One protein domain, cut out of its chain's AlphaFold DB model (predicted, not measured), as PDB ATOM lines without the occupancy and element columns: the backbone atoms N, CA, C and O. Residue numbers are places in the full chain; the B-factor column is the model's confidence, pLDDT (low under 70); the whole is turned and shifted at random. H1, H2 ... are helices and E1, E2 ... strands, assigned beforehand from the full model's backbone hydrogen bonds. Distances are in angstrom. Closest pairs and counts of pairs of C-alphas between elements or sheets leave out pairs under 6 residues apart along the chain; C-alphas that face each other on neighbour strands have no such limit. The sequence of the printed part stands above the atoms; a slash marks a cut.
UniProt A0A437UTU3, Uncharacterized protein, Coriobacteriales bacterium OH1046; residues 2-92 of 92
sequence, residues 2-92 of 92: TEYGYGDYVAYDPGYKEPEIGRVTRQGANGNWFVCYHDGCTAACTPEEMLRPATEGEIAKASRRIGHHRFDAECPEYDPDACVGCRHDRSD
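Overview. This is residues 2 to 92 of the 92 residues of an uncharacterized protein of Coriobacteriales bacterium OH1046 (UniProt A0A437UTU3). There is little regular structure: a strongly twisted sheet of five strands with the short helix H1 packed on E1 and E2, and a long unnamed tail, residues 62 to 92, leading to the far end. The 91 printed residues, mostly strand in their named elements, run E1 to E5, then H1; the sheet, E4 E3 E2 E1 E5, is antiparallel. The whole is compact, with radius of gyration of the C-alphas 13.8 A and spans of 47 by 31 by 21 A.

Along the chain. E1, residues 9 to 12, begins at C-alpha 9 (214.432, 139.726, 198.961). E2, residues 20 to 27, is 18.6 A long and bends by 61 degrees at residue 23. E3 is residues 32 to 36, E4 43 to 47, E5 51 to 53; H1, 56 to 61, ends at C-alpha 61 (207.948, 147.162, 205.415).

Arrangement. E1 to E4 form a meander, each strand the antiparallel neighbour of the one before. N 12 and O 20, N 25 and O 34, and N 44 and O 35 are each 2.8 A apart, within hydrogen-bond range. E5 neighbours E1, N 11 to O 52 at 2.8 A. H1, with 1 of 2 O i to N i+4 pairs within range, is on the sheet at a height of 9.4 A.

Size, cuts and confidence. The farthest C-alphas, Gly 15 and Asp 92, are 46.7 A apart. The printed part has no cut. Residues 2, 40 to 41, 69 and 72 to 92 have pLDDT under 70.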
ATOM      1  N   THR A   2     225.789 131.311 199.417       66.75
ATOM      2  CA  THR A   2     224.337 131.454 199.478       66.75
ATOM      3  C   THR A   2     223.864 131.777 198.071       66.75
ATOM      4  O   THR A   2     224.181 132.834 197.542       66.75
ATOM      5  N   GLU A   3     223.162 130.850 197.427       78.62
ATOM      6  CA  GLU A   3     222.596 131.108 196.105       78.62
ATOM      7  C   GLU A   3     221.280 131.868 196.272       78.62
ATOM      8  O   GLU A   3     220.279 131.298 196.699       78.62
ATOM      9  N   TYR A   4     221.293 133.167 195.969       86.25
ATOM     10  CA  TYR A   4     220.074 133.962 195.874       86.25
ATOM     11  C   TYR A   4     219.459 133.830 194.476       86.25
ATOM     12  O   TYR A   4     220.154 133.900 193.459       86.25
ATOM     13  N   GLY A   5     218.143 133.667 194.424       85.25
ATOM     14  CA  GLY A   5     217.368 133.651 193.194       85.25
ATOM     15  C   GLY A   5     217.116 135.051 192.632       85.25
ATOM     16  O   GLY A   5     217.138 136.064 193.336       85.25
ATOM     17  N   TYR A   6     216.826 135.107 191.333       86.81
ATOM     18  CA  TYR A   6     216.314 136.319 190.701       86.81
ATOM     19  C   TYR A   6     215.002 136.748 191.380       86.81
ATOM     20  O   TYR A   6     214.033 135.993 191.408       86.81
ATOM     21  N   GLY A   7     214.959 137.976 191.894       86.69
ATOM     22  CA  GLY A   7     213.790 138.548 192.557       86.69
ATOM     23  C   GLY A   7     213.710 138.309 194.062       86.69
ATOM     24  O   GLY A   7     212.816 138.901 194.676       86.69
ATOM     25  N   ASP A   8     214.631 137.529 194.640       90.69
ATOM     26  CA  ASP A   8     214.680 137.255 196.077       90.69
ATOM     27  C   ASP A   8     214.918 138.529 196.883       90.69
ATOM     28  O   ASP A   8     215.718 139.390 196.506       90.69
ATOM     29  N   TYR A   9     214.234 138.630 198.023       91.69
ATOM     30  CA  TYR A   9     214.432 139.726 198.961       91.69
ATOM     31  C   TYR A   9     215.639 139.460 199.856       91.69
ATOM     32  O   TYR A   9     215.724 138.446 200.553       91.69
ATOM     33  N   VAL A  10     216.544 140.430 199.890       94.19
ATOM     34  CA  VAL A  10     217.743 140.420 200.726       94.19
ATOM     35  C   VAL A  10     217.807 141.693 201.553       94.19
ATOM     36  O   VAL A  10     217.279 142.733 201.162       94.19
ATOM     37  N   ALA A  11     218.449 141.608 202.708       94.75
ATOM     38  CA  ALA A  11     218.768 142.752 203.539       94.75
ATOM     39  C   ALA A  11     220.269 143.023 203.449       94.75
ATOM     40  O   ALA A  11     221.083 142.137 203.716       94.75
ATOM     41  N   TYR A  12     220.618 144.251 203.081       93.81
ATOM     42  CA  TYR A  12     221.964 144.780 203.206       93.81
ATOM     43  C   TYR A  12     222.184 145.248 204.637       93.81
ATOM     44  O   TYR A  12     221.605 146.253 205.051       93.81
ATOM     45  N   ASP A  13     223.016 144.527 205.380       93.38
ATOM     46  CA  ASP A  13     223.310 144.803 206.782       93.38
ATOM     47  C   ASP A  13     224.819 144.978 206.981       93.38
ATOM     48  O   ASP A  13     225.545 144.009 207.196       93.38
ATOM     49  N   PRO A  14     225.333 146.212 206.895       88.94
ATOM     50  CA  PRO A  14     226.757 146.451 207.072       88.94
ATOM     51  C   PRO A  14     227.155 146.626 208.550       88.94
ATOM     52  O   PRO A  14     228.290 147.004 208.840       88.94
ATOM     53  N   GLY A  15     226.225 146.429 209.495       89.94
ATOM     54  CA  GLY A  15     226.471 146.483 210.939       89.94
ATOM     55  C   GLY A  15     226.620 147.883 211.551       89.94
ATOM     56  O   GLY A  15     226.668 148.003 212.772       89.94
ATOM     57  N   TYR A  16     226.676 148.947 210.742       88.75
ATOM     58  CA  TYR A  16     226.778 150.340 211.214       88.75
ATOM     59  C   TYR A  16     225.528 151.195 210.946       88.75
ATOM     60  O   TYR A  16     225.472 152.347 211.379       88.75
ATOM     61  N   LYS A  17     224.539 150.669 210.212       88.75
ATOM     62  CA  LYS A  17     223.258 151.332 209.924       88.75
ATOM     63  C   LYS A  17     222.119 150.319 209.964       88.75
ATOM     64  O   LYS A  17     222.369 149.118 209.971       88.75
ATOM     65  N   GLU A  18     220.884 150.813 209.965       89.06
ATOM     66  CA  GLU A  18     219.721 149.944 209.804       89.06
ATOM     67  C   GLU A  18     219.791 149.169 208.474       89.06
ATOM     68  O   GLU A  18     220.221 149.742 207.462       89.06
ATOM     69  N   PRO A  19     219.374 147.888 208.463       90.94
ATOM     70  CA  PRO A  19     219.394 147.078 207.260       90.94
ATOM     71  C   PRO A  19     218.521 147.671 206.155       90.94
ATOM     72  O   PRO A  19     217.382 148.082 206.388       90.94
ATOM     73  N   GLU A  20     219.041 147.669 204.934       91.81
ATOM     74  CA  GLU A  20     218.329 148.164 203.759       91.81
ATOM     75  C   GLU A  20     217.812 146.989 202.936       91.81
ATOM     76  O   GLU A  20     218.575 146.097 202.561       91.81
ATOM     77  N   ILE A  21     216.508 146.962 202.667       93.88
ATOM     78  CA  ILE A  21     215.890 145.846 201.951       93.88
ATOM     79  C   ILE A  21     215.993 146.075 200.455       93.88
ATOM     80  O   ILE A  21     215.637 147.137 199.946       93.88
ATOM     81  N   GLY A  22     216.464 145.051 199.759       92.19
ATOM     82  CA  GLY A  22     216.603 145.045 198.321       92.19
ATOM     83  C   GLY A  22     216.140 143.741 197.691       92.19
ATOM     84  O   GLY A  22     215.785 142.781 198.376       92.19
ATOM     85  N   ARG A  23     216.138 143.714 196.359       92.19
ATOM     86  CA  ARG A  23     215.816 142.527 195.562       92.19
ATOM     87  C   ARG A  23     216.952 142.156 194.630       92.19
ATOM     88  O   ARG A  23     217.476 143.014 193.912       92.19
ATOM     89  N   VAL A  24     217.313 140.880 194.636       91.00
ATOM     90  CA  VAL A  24     218.426 140.334 193.858       91.00
ATOM     91  C   VAL A  24     218.079 140.301 192.380       91.00
ATOM     92  O   VAL A  24     216.979 139.920 191.997       91.00
ATOM     93  N   THR A  25     219.028 140.694 191.539       86.94
ATOM     94  CA  THR A  25     218.890 140.669 190.080       86.94
ATOM     95  C   THR A  25     219.758 139.580 189.471       86.94
ATOM     96  O   THR A  25     219.252 138.712 188.779       86.94
ATOM     97  N   ARG A  26     221.066 139.579 189.728       86.56
ATOM     98  CA  ARG A  26     221.982 138.557 189.212       86.56
ATOM     99  C   ARG A  26     223.205 138.409 190.098       86.56
ATOM    100  O   ARG A  26     223.578 139.341 190.813       86.56
ATOM    101  N   GLN A  27     223.867 137.266 189.976       87.44
ATOM    102  CA  GLN A  27     225.194 137.067 190.538       87.44
ATOM    103  C   GLN A  27     226.249 137.748 189.652       87.44
ATOM    104  O   GLN A  27     226.196 137.685 188.424       87.44
ATOM    105  N   GLY A  28     227.197 138.439 190.277       84.00
ATOM    106  CA  GLY A  28     228.385 138.985 189.633       84.00
ATOM    107  C   GLY A  28     229.544 137.985 189.619       84.00
ATOM    108  O   GLY A  28     229.565 137.018 190.374       84.00
ATOM    109  N   ALA A  29     230.560 138.255 188.797       78.56
ATOM    110  CA  ALA A  29     231.684 137.337 188.569       78.56
ATOM    111  C   ALA A  29     232.576 137.062 189.804       78.56
ATOM    112  O   ALA A  29     233.304 136.076 189.815       78.56
ATOM    113  N   ASN A  30     232.514 137.907 190.841       81.19
ATOM    114  CA  ASN A  30     233.406 137.848 192.010       81.19
ATOM    115  C   ASN A  30     232.693 137.423 193.307       81.19
ATOM    116  O   ASN A  30     233.126 137.804 194.388       81.19
ATOM    117  N   GLY A  31     231.563 136.711 193.214       82.56
ATOM    118  CA  GLY A  31     230.759 136.362 194.397       82.56
ATOM    119  C   GLY A  31     229.966 137.538 194.984       82.56
ATOM    120  O   GLY A  31     229.382 137.423 196.054       82.56
ATOM    121  N   ASN A  32     229.927 138.671 194.278       90.31
ATOM    122  CA  ASN A  32     229.041 139.787 194.598       90.31
ATOM    123  C   ASN A  32     227.663 139.560 193.979       90.31
ATOM    124  O   ASN A  32     227.532 138.870 192.968       90.31
ATOM    125  N   TRP A  33     226.657 140.230 194.518       91.81
ATOM    126  CA  TRP A  33     225.291 140.193 194.017       91.81
ATOM    127  C   TRP A  33     224.855 141.578 193.565       91.81
ATOM    128  O   TRP A  33     225.155 142.582 194.206       91.81
ATOM    129  N   PHE A  34     224.144 141.648 192.446       90.94
ATOM    130  CA  PHE A  34     223.496 142.878 192.017       90.94
ATOM    131  C   PHE A  34     222.112 142.960 192.656       90.94
ATOM    132  O   PHE A  34     221.283 142.076 192.446       90.94
ATOM    133  N   VAL A  35     221.857 144.016 193.428       91.31
ATOM    134  CA  VAL A  35     220.635 144.173 194.231       91.31
ATOM    135  C   VAL A  35     220.010 145.544 193.985       91.31
ATOM    136  O   VAL A  35     220.704 146.559 194.001       91.31
ATOM    137  N   CYS A  36     218.699 145.593 193.741       91.44
ATOM    138  CA  CYS A  36     217.938 146.846 193.683       91.44
ATOM    139  C   CYS A  36     217.468 147.217 195.090       91.44
ATOM    140  O   CYS A  36     216.823 146.386 195.714       91.44
ATOM    141  N   TYR A  37     217.719 148.440 195.559       88.62
ATOM    142  CA  TYR A  37     217.287 148.915 196.892       88.62
ATOM    143  C   TYR A  37     216.229 150.027 196.843       88.62
ATOM    144  O   TYR A  37     215.705 150.458 197.867       88.62
ATOM    145  N   HIS A  38     215.914 150.526 195.648       85.38
ATOM    146  CA  HIS A  38     215.034 151.677 195.452       85.38
ATOM    147  C   HIS A  38     213.905 151.340 194.480       85.38
ATOM    148  O   HIS A  38     213.985 150.349 193.753       85.38
ATOM    149  N   ASP A  39     212.889 152.206 194.420       77.50
ATOM    150  CA  ASP A  39     211.729 152.097 193.522       77.50
ATOM    151  C   ASP A  39     212.075 152.109 192.012       77.50
ATOM    152  O   ASP A  39     211.179 152.095 191.178       77.50
ATOM    153  N   GLY A  40     213.356 152.176 191.637       69.94
ATOM    154  CA  GLY A  40     213.818 152.227 190.253       69.94
ATOM    155  C   GLY A  40     214.555 150.969 189.800       69.94
ATOM    156  O   GLY A  40     214.793 150.031 190.557       69.94
ATOM    157  N   CYS A  41     214.992 150.993 188.545       69.75
ATOM    158  CA  CYS A  41     215.660 149.879 187.879       69.75
ATOM    159  C   CYS A  41     217.175 149.794 188.150       69.75
ATOM    160  O   CYS A  41     217.897 149.094 187.439       69.75
ATOM    161  N   THR A  42     217.719 150.522 189.123       78.94
ATOM    162  CA  THR A  42     219.165 150.529 189.390       78.94
ATOM    163  C   THR A  42     219.522 149.433 190.385       78.94
ATOM    164  O   THR A  42     218.966 149.380 191.480       78.94
ATOM    165  N   ALA A  43     220.468 148.570 190.008       86.06
ATOM    166  CA  ALA A  43     221.047 147.584 190.911       86.06
ATOM    167  C   ALA A  43     222.459 148.007 191.315       86.06
ATOM    168  O   ALA A  43     223.262 148.391 190.462       86.06
ATOM    169  N   ALA A  44     222.764 147.905 192.602       89.12
ATOM    170  CA  ALA A  44     224.099 148.097 193.137       89.12
ATOM    171  C   ALA A  44     224.810 146.746 193.267       89.12
ATOM    172  O   ALA A  44     224.186 145.736 193.580       89.12
ATOM    173  N   CYS A  45     226.120 146.732 193.016       91.25
ATOM    174  CA  CYS A  45     226.965 145.568 193.267       91.25
ATOM    175  C   CYS A  45     227.275 145.511 194.767       91.25
ATOM    176  O   CYS A  45     227.943 146.401 195.293       91.25
ATOM    177  N   THR A  46     226.766 144.492 195.452       91.19
ATOM    178  CA  THR A  46     226.879 144.327 196.901       91.19
ATOM    179  C   THR A  46     227.640 143.037 197.231       91.19
ATOM    180  O   THR A  46     227.341 141.994 196.644       91.19
ATOM    181  N   PRO A  47     228.616 143.075 198.155       91.75
ATOM    182  CA  PRO A  47     229.301 141.874 198.630       91.75
ATOM    183  C   PRO A  47     228.338 140.892 199.307       91.75
ATOM    184  O   PRO A  47     227.497 141.317 200.098       91.75
ATOM    185  N   GLU A  48     228.489 139.587 199.053       90.50
ATOM    186  CA  GLU A  48     227.676 138.544 199.711       90.50
ATOM    187  C   GLU A  48     227.777 138.607 201.242       90.50
ATOM    188  O   GLU A  48     226.779 138.408 201.922       90.50
ATOM    189  N   GLU A  49     228.943 138.960 201.790       90.88
ATOM    190  CA  GLU A  49     229.167 139.069 203.242       90.88
ATOM    191  C   GLU A  49     228.322 140.152 203.931       90.88
ATOM    192  O   GLU A  49     228.105 140.083 205.137       90.88
ATOM    193  N   MET A  50     227.841 141.143 203.175       92.00
ATOM    194  CA  MET A  50     226.974 142.210 203.685       92.00
ATOM    195  C   MET A  50     225.492 141.927 203.419       92.00
ATOM    196  O   MET A  50     224.641 142.762 203.725       92.00
ATOM    197  N   LEU A  51     225.183 140.786 202.800       92.19
ATOM    198  CA  LEU A  51     223.833 140.380 202.450       92.19
ATOM    199  C   LEU A  51     223.385 139.222 203.323       92.19
ATOM    200  O   LEU A  51     224.087 138.230 203.510       92.19
ATOM    201  N   ARG A  52     222.141 139.313 203.769       93.38
ATOM    202  CA  ARG A  52     221.424 138.192 204.365       93.38
ATOM    203  C   ARG A  52     220.029 138.077 203.762       93.38
ATOM    204  O   ARG A  52     219.512 139.069 203.243       93.38
ATOM    205  N   PRO A  53     219.372 136.914 203.874       92.81
ATOM    206  CA  PRO A  53     217.953 136.806 203.564       92.81
ATOM    207  C   PRO A  53     217.145 137.847 204.352       92.81
ATOM    208  O   PRO A  53     217.356 138.030 205.560       92.81
ATOM    209  N   ALA A  54     216.234 138.542 203.670       92.25
ATOM    210  CA  ALA A  54     215.300 139.438 204.341       92.25
ATOM    211  C   ALA A  54     214.249 138.617 205.103       92.25
ATOM    212  O   ALA A  54     213.761 137.598 204.616       92.25
ATOM    213  N   THR A  55     213.878 139.067 206.298       92.19
ATOM    214  CA  THR A  55     212.786 138.451 207.064       92.19
ATOM    215  C   THR A  55     211.423 138.907 206.541       92.19
ATOM    216  O   THR A  55     211.298 139.990 205.970       92.19
ATOM    217  N   GLU A  56     210.362 138.135 206.786       90.06
ATOM    218  CA  GLU A  56     209.000 138.505 206.356       90.06
ATOM    219  C   GLU A  56     208.563 139.880 206.885       90.06
ATOM    220  O   GLU A  56     207.936 140.659 206.168       90.06
ATOM    221  N   GLY A  57     208.941 140.215 208.123       90.06
ATOM    222  CA  GLY A  57     208.638 141.514 208.727       90.06
ATOM    223  C   GLY A  57     209.360 142.684 208.049       90.06
ATOM    224  O   GLY A  57     208.822 143.788 207.995       90.06
ATOM    225  N   GLU A  58     210.554 142.450 207.511       90.56
ATOM    226  CA  GLU A  58     211.298 143.440 206.733       90.56
ATOM    227  C   GLU A  58     210.725 143.588 205.321       90.56
ATOM    228  O   GLU A  58     210.498 144.708 204.868       90.56
ATOM    229  N   ILE A  59     210.402 142.470 204.665       88.19
ATOM    230  CA  ILE A  59     209.758 142.451 203.343       88.19
ATOM    231  C   ILE A  59     208.416 143.190 203.393       88.19
ATOM    232  O   ILE A  59     208.098 143.963 202.493       88.19
ATOM    233  N   ALA A  60     207.645 143.016 204.470       86.69
ATOM    234  CA  ALA A  60     206.369 143.700 204.661       86.69
ATOM    235  C   ALA A  60     206.503 145.230 204.790       86.69
ATOM    236  O   ALA A  60     205.570 145.952 204.439       86.69
ATOM    237  N   LYS A  61     207.642 145.724 205.297       85.50
ATOM    238  CA  LYS A  61     207.948 147.162 205.415       85.50
ATOM    239  C   LYS A  61     208.602 147.733 204.157       85.50
ATOM    240  O   LYS A  61     208.572 148.947 203.958       85.50
ATOM    241  N   ALA A  62     209.216 146.882 203.343       84.19
ATOM    242  CA  ALA A  62     209.914 147.284 202.137       84.19
ATOM    243  C   ALA A  62     208.940 147.815 201.073       84.19
ATOM    244  O   ALA A  62     207.786 147.384 200.971       84.19
ATOM    245  N   SER A  63     209.409 148.753 200.244       80.38
ATOM    246  CA  SER A  63     208.607 149.226 199.117       80.38
ATOM    247  C   SER A  63     208.377 148.077 198.135       80.38
ATOM    248  O   SER A  63     209.317 147.472 197.622       80.38
ATOM    249  N   ARG A  64     207.110 147.809 197.800       75.25
ATOM    250  CA  ARG A  64     206.744 146.820 196.769       75.25
ATOM    251  C   ARG A  64     207.250 147.192 195.375       75.25
ATOM    252  O   ARG A  64     207.199 146.369 194.469       75.25
ATOM    253  N   ARG A  65     207.712 148.430 195.196       75.00
ATOM    254  CA  ARG A  65     208.277 148.927 193.943       75.00
ATOM    255  C   ARG A  65     209.795 148.766 193.874       75.00
ATOM    256  O   ARG A  65     210.380 149.232 192.911       75.00
ATOM    257  N   ILE A  66     210.459 148.129 194.844       83.31
ATOM    258  CA  ILE A  66     211.902 147.865 194.740       83.31
ATOM    259  C   ILE A  66     212.205 147.096 193.448       83.31
ATOM    260  O   ILE A  66     211.686 145.996 193.232       83.31
ATOM    261  N   GLY A  67     213.045 147.682 192.590       71.88
ATOM    262  CA  GLY A  67     213.308 147.150 191.254       71.88
ATOM    263  C   GLY A  67     212.083 147.168 190.342       71.88
ATOM    264  O   GLY A  67     211.896 146.228 189.569       71.88
ATOM    265  N   HIS A  68     211.233 148.193 190.464       71.81
ATOM    266  CA  HIS A  68     210.064 148.422 189.613       71.81
ATOM    267  C   HIS A  68     210.415 148.175 188.146       71.81
ATOM    268  O   HIS A  68     211.510 148.539 187.720       71.81
ATOM    269  N   HIS A  69     209.522 147.521 187.397       69.12
ATOM    270  CA  HIS A  69     209.724 147.078 186.013       69.12
ATOM    271  C   HIS A  69     210.802 146.036 185.759       69.12
ATOM    272  O   HIS A  69     210.650 145.238 184.837       69.12
ATOM    273  N   ARG A  70     211.859 145.973 186.571       70.69
ATOM    274  CA  ARG A  70     212.872 144.935 186.414       70.69
ATOM    275  C   ARG A  70     212.265 143.560 186.638       70.69
ATOM    276  O   ARG A  70     212.562 142.671 185.870       70.69
ATOM    277  N   PHE A  71     211.415 143.406 187.647       73.19
ATOM    278  CA  PHE A  71     210.851 142.113 188.040       73.19
ATOM    279  C   PHE A  71     209.434 141.843 187.508       73.19
ATOM    280  O   PHE A  71     208.819 140.860 187.926       73.19
ATOM    281  N   ASP A  72     208.889 142.716 186.657       68.00
ATOM    282  CA  ASP A  72     207.573 142.502 186.056       68.00
ATOM    283  C   ASP A  72     207.662 141.385 185.004       68.00
ATOM    284  O   ASP A  72     208.562 141.374 184.168       68.00
ATOM    285  N   ALA A  73     206.721 140.436 185.043       56.88
ATOM    286  CA  ALA A  73     206.681 139.306 184.107       56.88
ATOM    287  C   ALA A  73     206.385 139.738 182.656       56.88
ATOM    288  O   ALA A  73     206.674 139.001 181.716       56.88
ATOM    289  N   GLU A  74     205.813 140.930 182.483       50.22
ATOM    290  CA  GLU A  74     205.360 141.472 181.207       50.22
ATOM    291  C   GLU A  74     205.821 142.938 181.081       50.22
ATOM    292  O   GLU A  74     205.075 143.863 181.396       50.22
ATOM    293  N   CYS A  75     207.054 143.179 180.616       51.66
ATOM    294  CA  CYS A  75     207.389 144.443 179.941       51.66
ATOM    295  C   CYS A  75     207.636 144.114 178.450       51.66
ATOM    296  O   CYS A  75     208.460 143.246 178.156       51.66
ATOM    297  N   PRO A  76     206.924 144.744 177.493       49.84
ATOM    298  CA  PRO A  76     206.970 144.367 176.072       49.84
ATOM    299  C   PRO A  76     208.345 144.551 175.398       49.84
ATOM    300  O   PRO A  76     208.562 144.022 174.313       49.84
ATOM    301  N   GLU A  77     209.284 145.249 176.046       48.97
ATOM    302  CA  GLU A  77     210.681 145.420 175.616       48.97
ATOM    303  C   GLU A  77     211.661 145.006 176.739       48.97
ATOM    304  O   GLU A  77     212.702 145.632 176.919       48.97
ATOM    305  N   TYR A  78     211.313 143.987 177.542       48.34
ATOM    306  CA  TYR A  78     212.175 143.472 178.614       48.34
ATOM    307  C   TYR A  78     213.538 143.025 178.060       48.34
ATOM    308  O   TYR A  78     213.676 141.937 177.501       48.34
ATOM    309  N   ASP A  79     214.548 143.872 178.243       51.25
ATOM    310  CA  ASP A  79     215.951 143.538 178.037       51.25
ATOM    311  C   ASP A  79     216.631 143.424 179.418       51.25
ATOM    312  O   ASP A  79     216.653 144.397 180.184       51.25
ATOM    313  N   PRO A  80     217.157 142.241 179.786       49.69
ATOM    314  CA  PRO A  80     217.720 141.997 181.114       49.69
ATOM    315  C   PRO A  80     218.995 142.812 181.404       49.69
ATOM    316  O   PRO A  80     219.337 142.991 182.579       49.69
ATOM    317  N   ASP A  81     219.670 143.344 180.377       49.78
ATOM    318  CA  ASP A  81     220.846 144.216 180.506       49.78
ATOM    319  C   ASP A  81     220.508 145.712 180.317       49.78
ATOM    320  O   ASP A  81     221.223 146.568 180.845       49.78
ATOM    321  N   ALA A  82     219.385 146.059 179.680       52.09
ATOM    322  CA  ALA A  82     218.925 147.434 179.488       52.09
ATOM    323  C   ALA A  82     217.712 147.780 180.372       52.09
ATOM    324  O   ALA A  82     216.586 147.978 179.924       52.09
ATOM    325  N   CYS A  83     217.964 148.007 181.659       50.78
ATOM    326  CA  CYS A  83     216.975 148.538 182.609       50.78
ATOM    327  C   CYS A  83     216.590 150.026 182.391       50.78
ATOM    328  O   CYS A  83     216.119 150.690 183.311       50.78
ATOM    329  N   VAL A  84     216.803 150.564 181.186       47.56
ATOM    330  CA  VAL A  84     216.488 151.950 180.784       47.56
ATOM    331  C   VAL A  84     215.242 152.054 179.891       47.56
ATOM    332  O   VAL A  84     214.872 153.157 179.500       47.56
ATOM    333  N   GLY A  85     214.585 150.936 179.564       44.62
ATOM    334  CA  GLY A  85     213.649 150.878 178.440       44.62
ATOM    335  C   GLY A  85     212.258 150.302 178.703       44.62
ATOM    336  O   GLY A  85     211.752 149.638 177.810       44.62
ATOM    337  N   CYS A  86     211.582 150.546 179.834       43.62
ATOM    338  CA  CYS A  86     210.114 150.408 179.795       43.62
ATOM    339  C   CYS A  86     209.550 151.672 179.129       43.62
ATOM    340  O   CYS A  86     209.326 152.709 179.749       43.62
ATOM    341  N   ARG A  87     209.382 151.593 177.807       46.50
ATOM    342  CA  ARG A  87     208.955 152.673 176.909       46.50
ATOM    343  C   ARG A  87     207.454 152.996 177.015       46.50
ATOM    344  O   ARG A  87     206.846 153.390 176.030       46.50
ATOM    345  N   HIS A  88     206.851 152.842 178.196       47.38
ATOM    346  CA  HIS A  88     205.458 153.244 178.432       47.38
ATOM    347  C   HIS A  88     205.301 154.748 178.718       47.38
ATOM    348  O   HIS A  88     204.185 155.249 178.651       47.38
ATOM    349  N   ASP A  89     206.397 155.478 178.968       44.56
ATOM    350  CA  ASP A  89     206.356 156.912 179.317       44.56
ATOM    351  C   ASP A  89     206.817 157.859 178.189       44.56
ATOM    352  O   ASP A  89     207.095 159.029 178.418       44.56
ATOM    353  N   ARG A  90     206.899 157.395 176.934       41.28
ATOM    354  CA  ARG A  90     206.998 158.317 175.785       41.28
ATOM    355  C   ARG A  90     205.653 158.431 175.082       41.28
ATOM    356  O   ARG A  90     205.469 157.901 173.994       41.28
ATOM    357  N   SER A  91     204.727 159.133 175.729       50.16
ATOM    358  CA  SER A  91     203.765 159.949 174.988       50.16
ATOM    359  C   SER A  91     204.411 161.310 174.735       50.16
ATOM    360  O   SER A  91     204.371 162.161 175.615       50.16
ATOM    361  N   ASP A  92     205.056 161.460 173.578       44.97
ATOM    362  CA  ASP A  92     205.013 162.676 172.746       44.97
ATOM    363  C   ASP A  92     205.440 162.323 171.312       44.97
ATOM    364  O   ASP A  92     206.541 161.736 171.149       44.97
TER     365      ASP A  92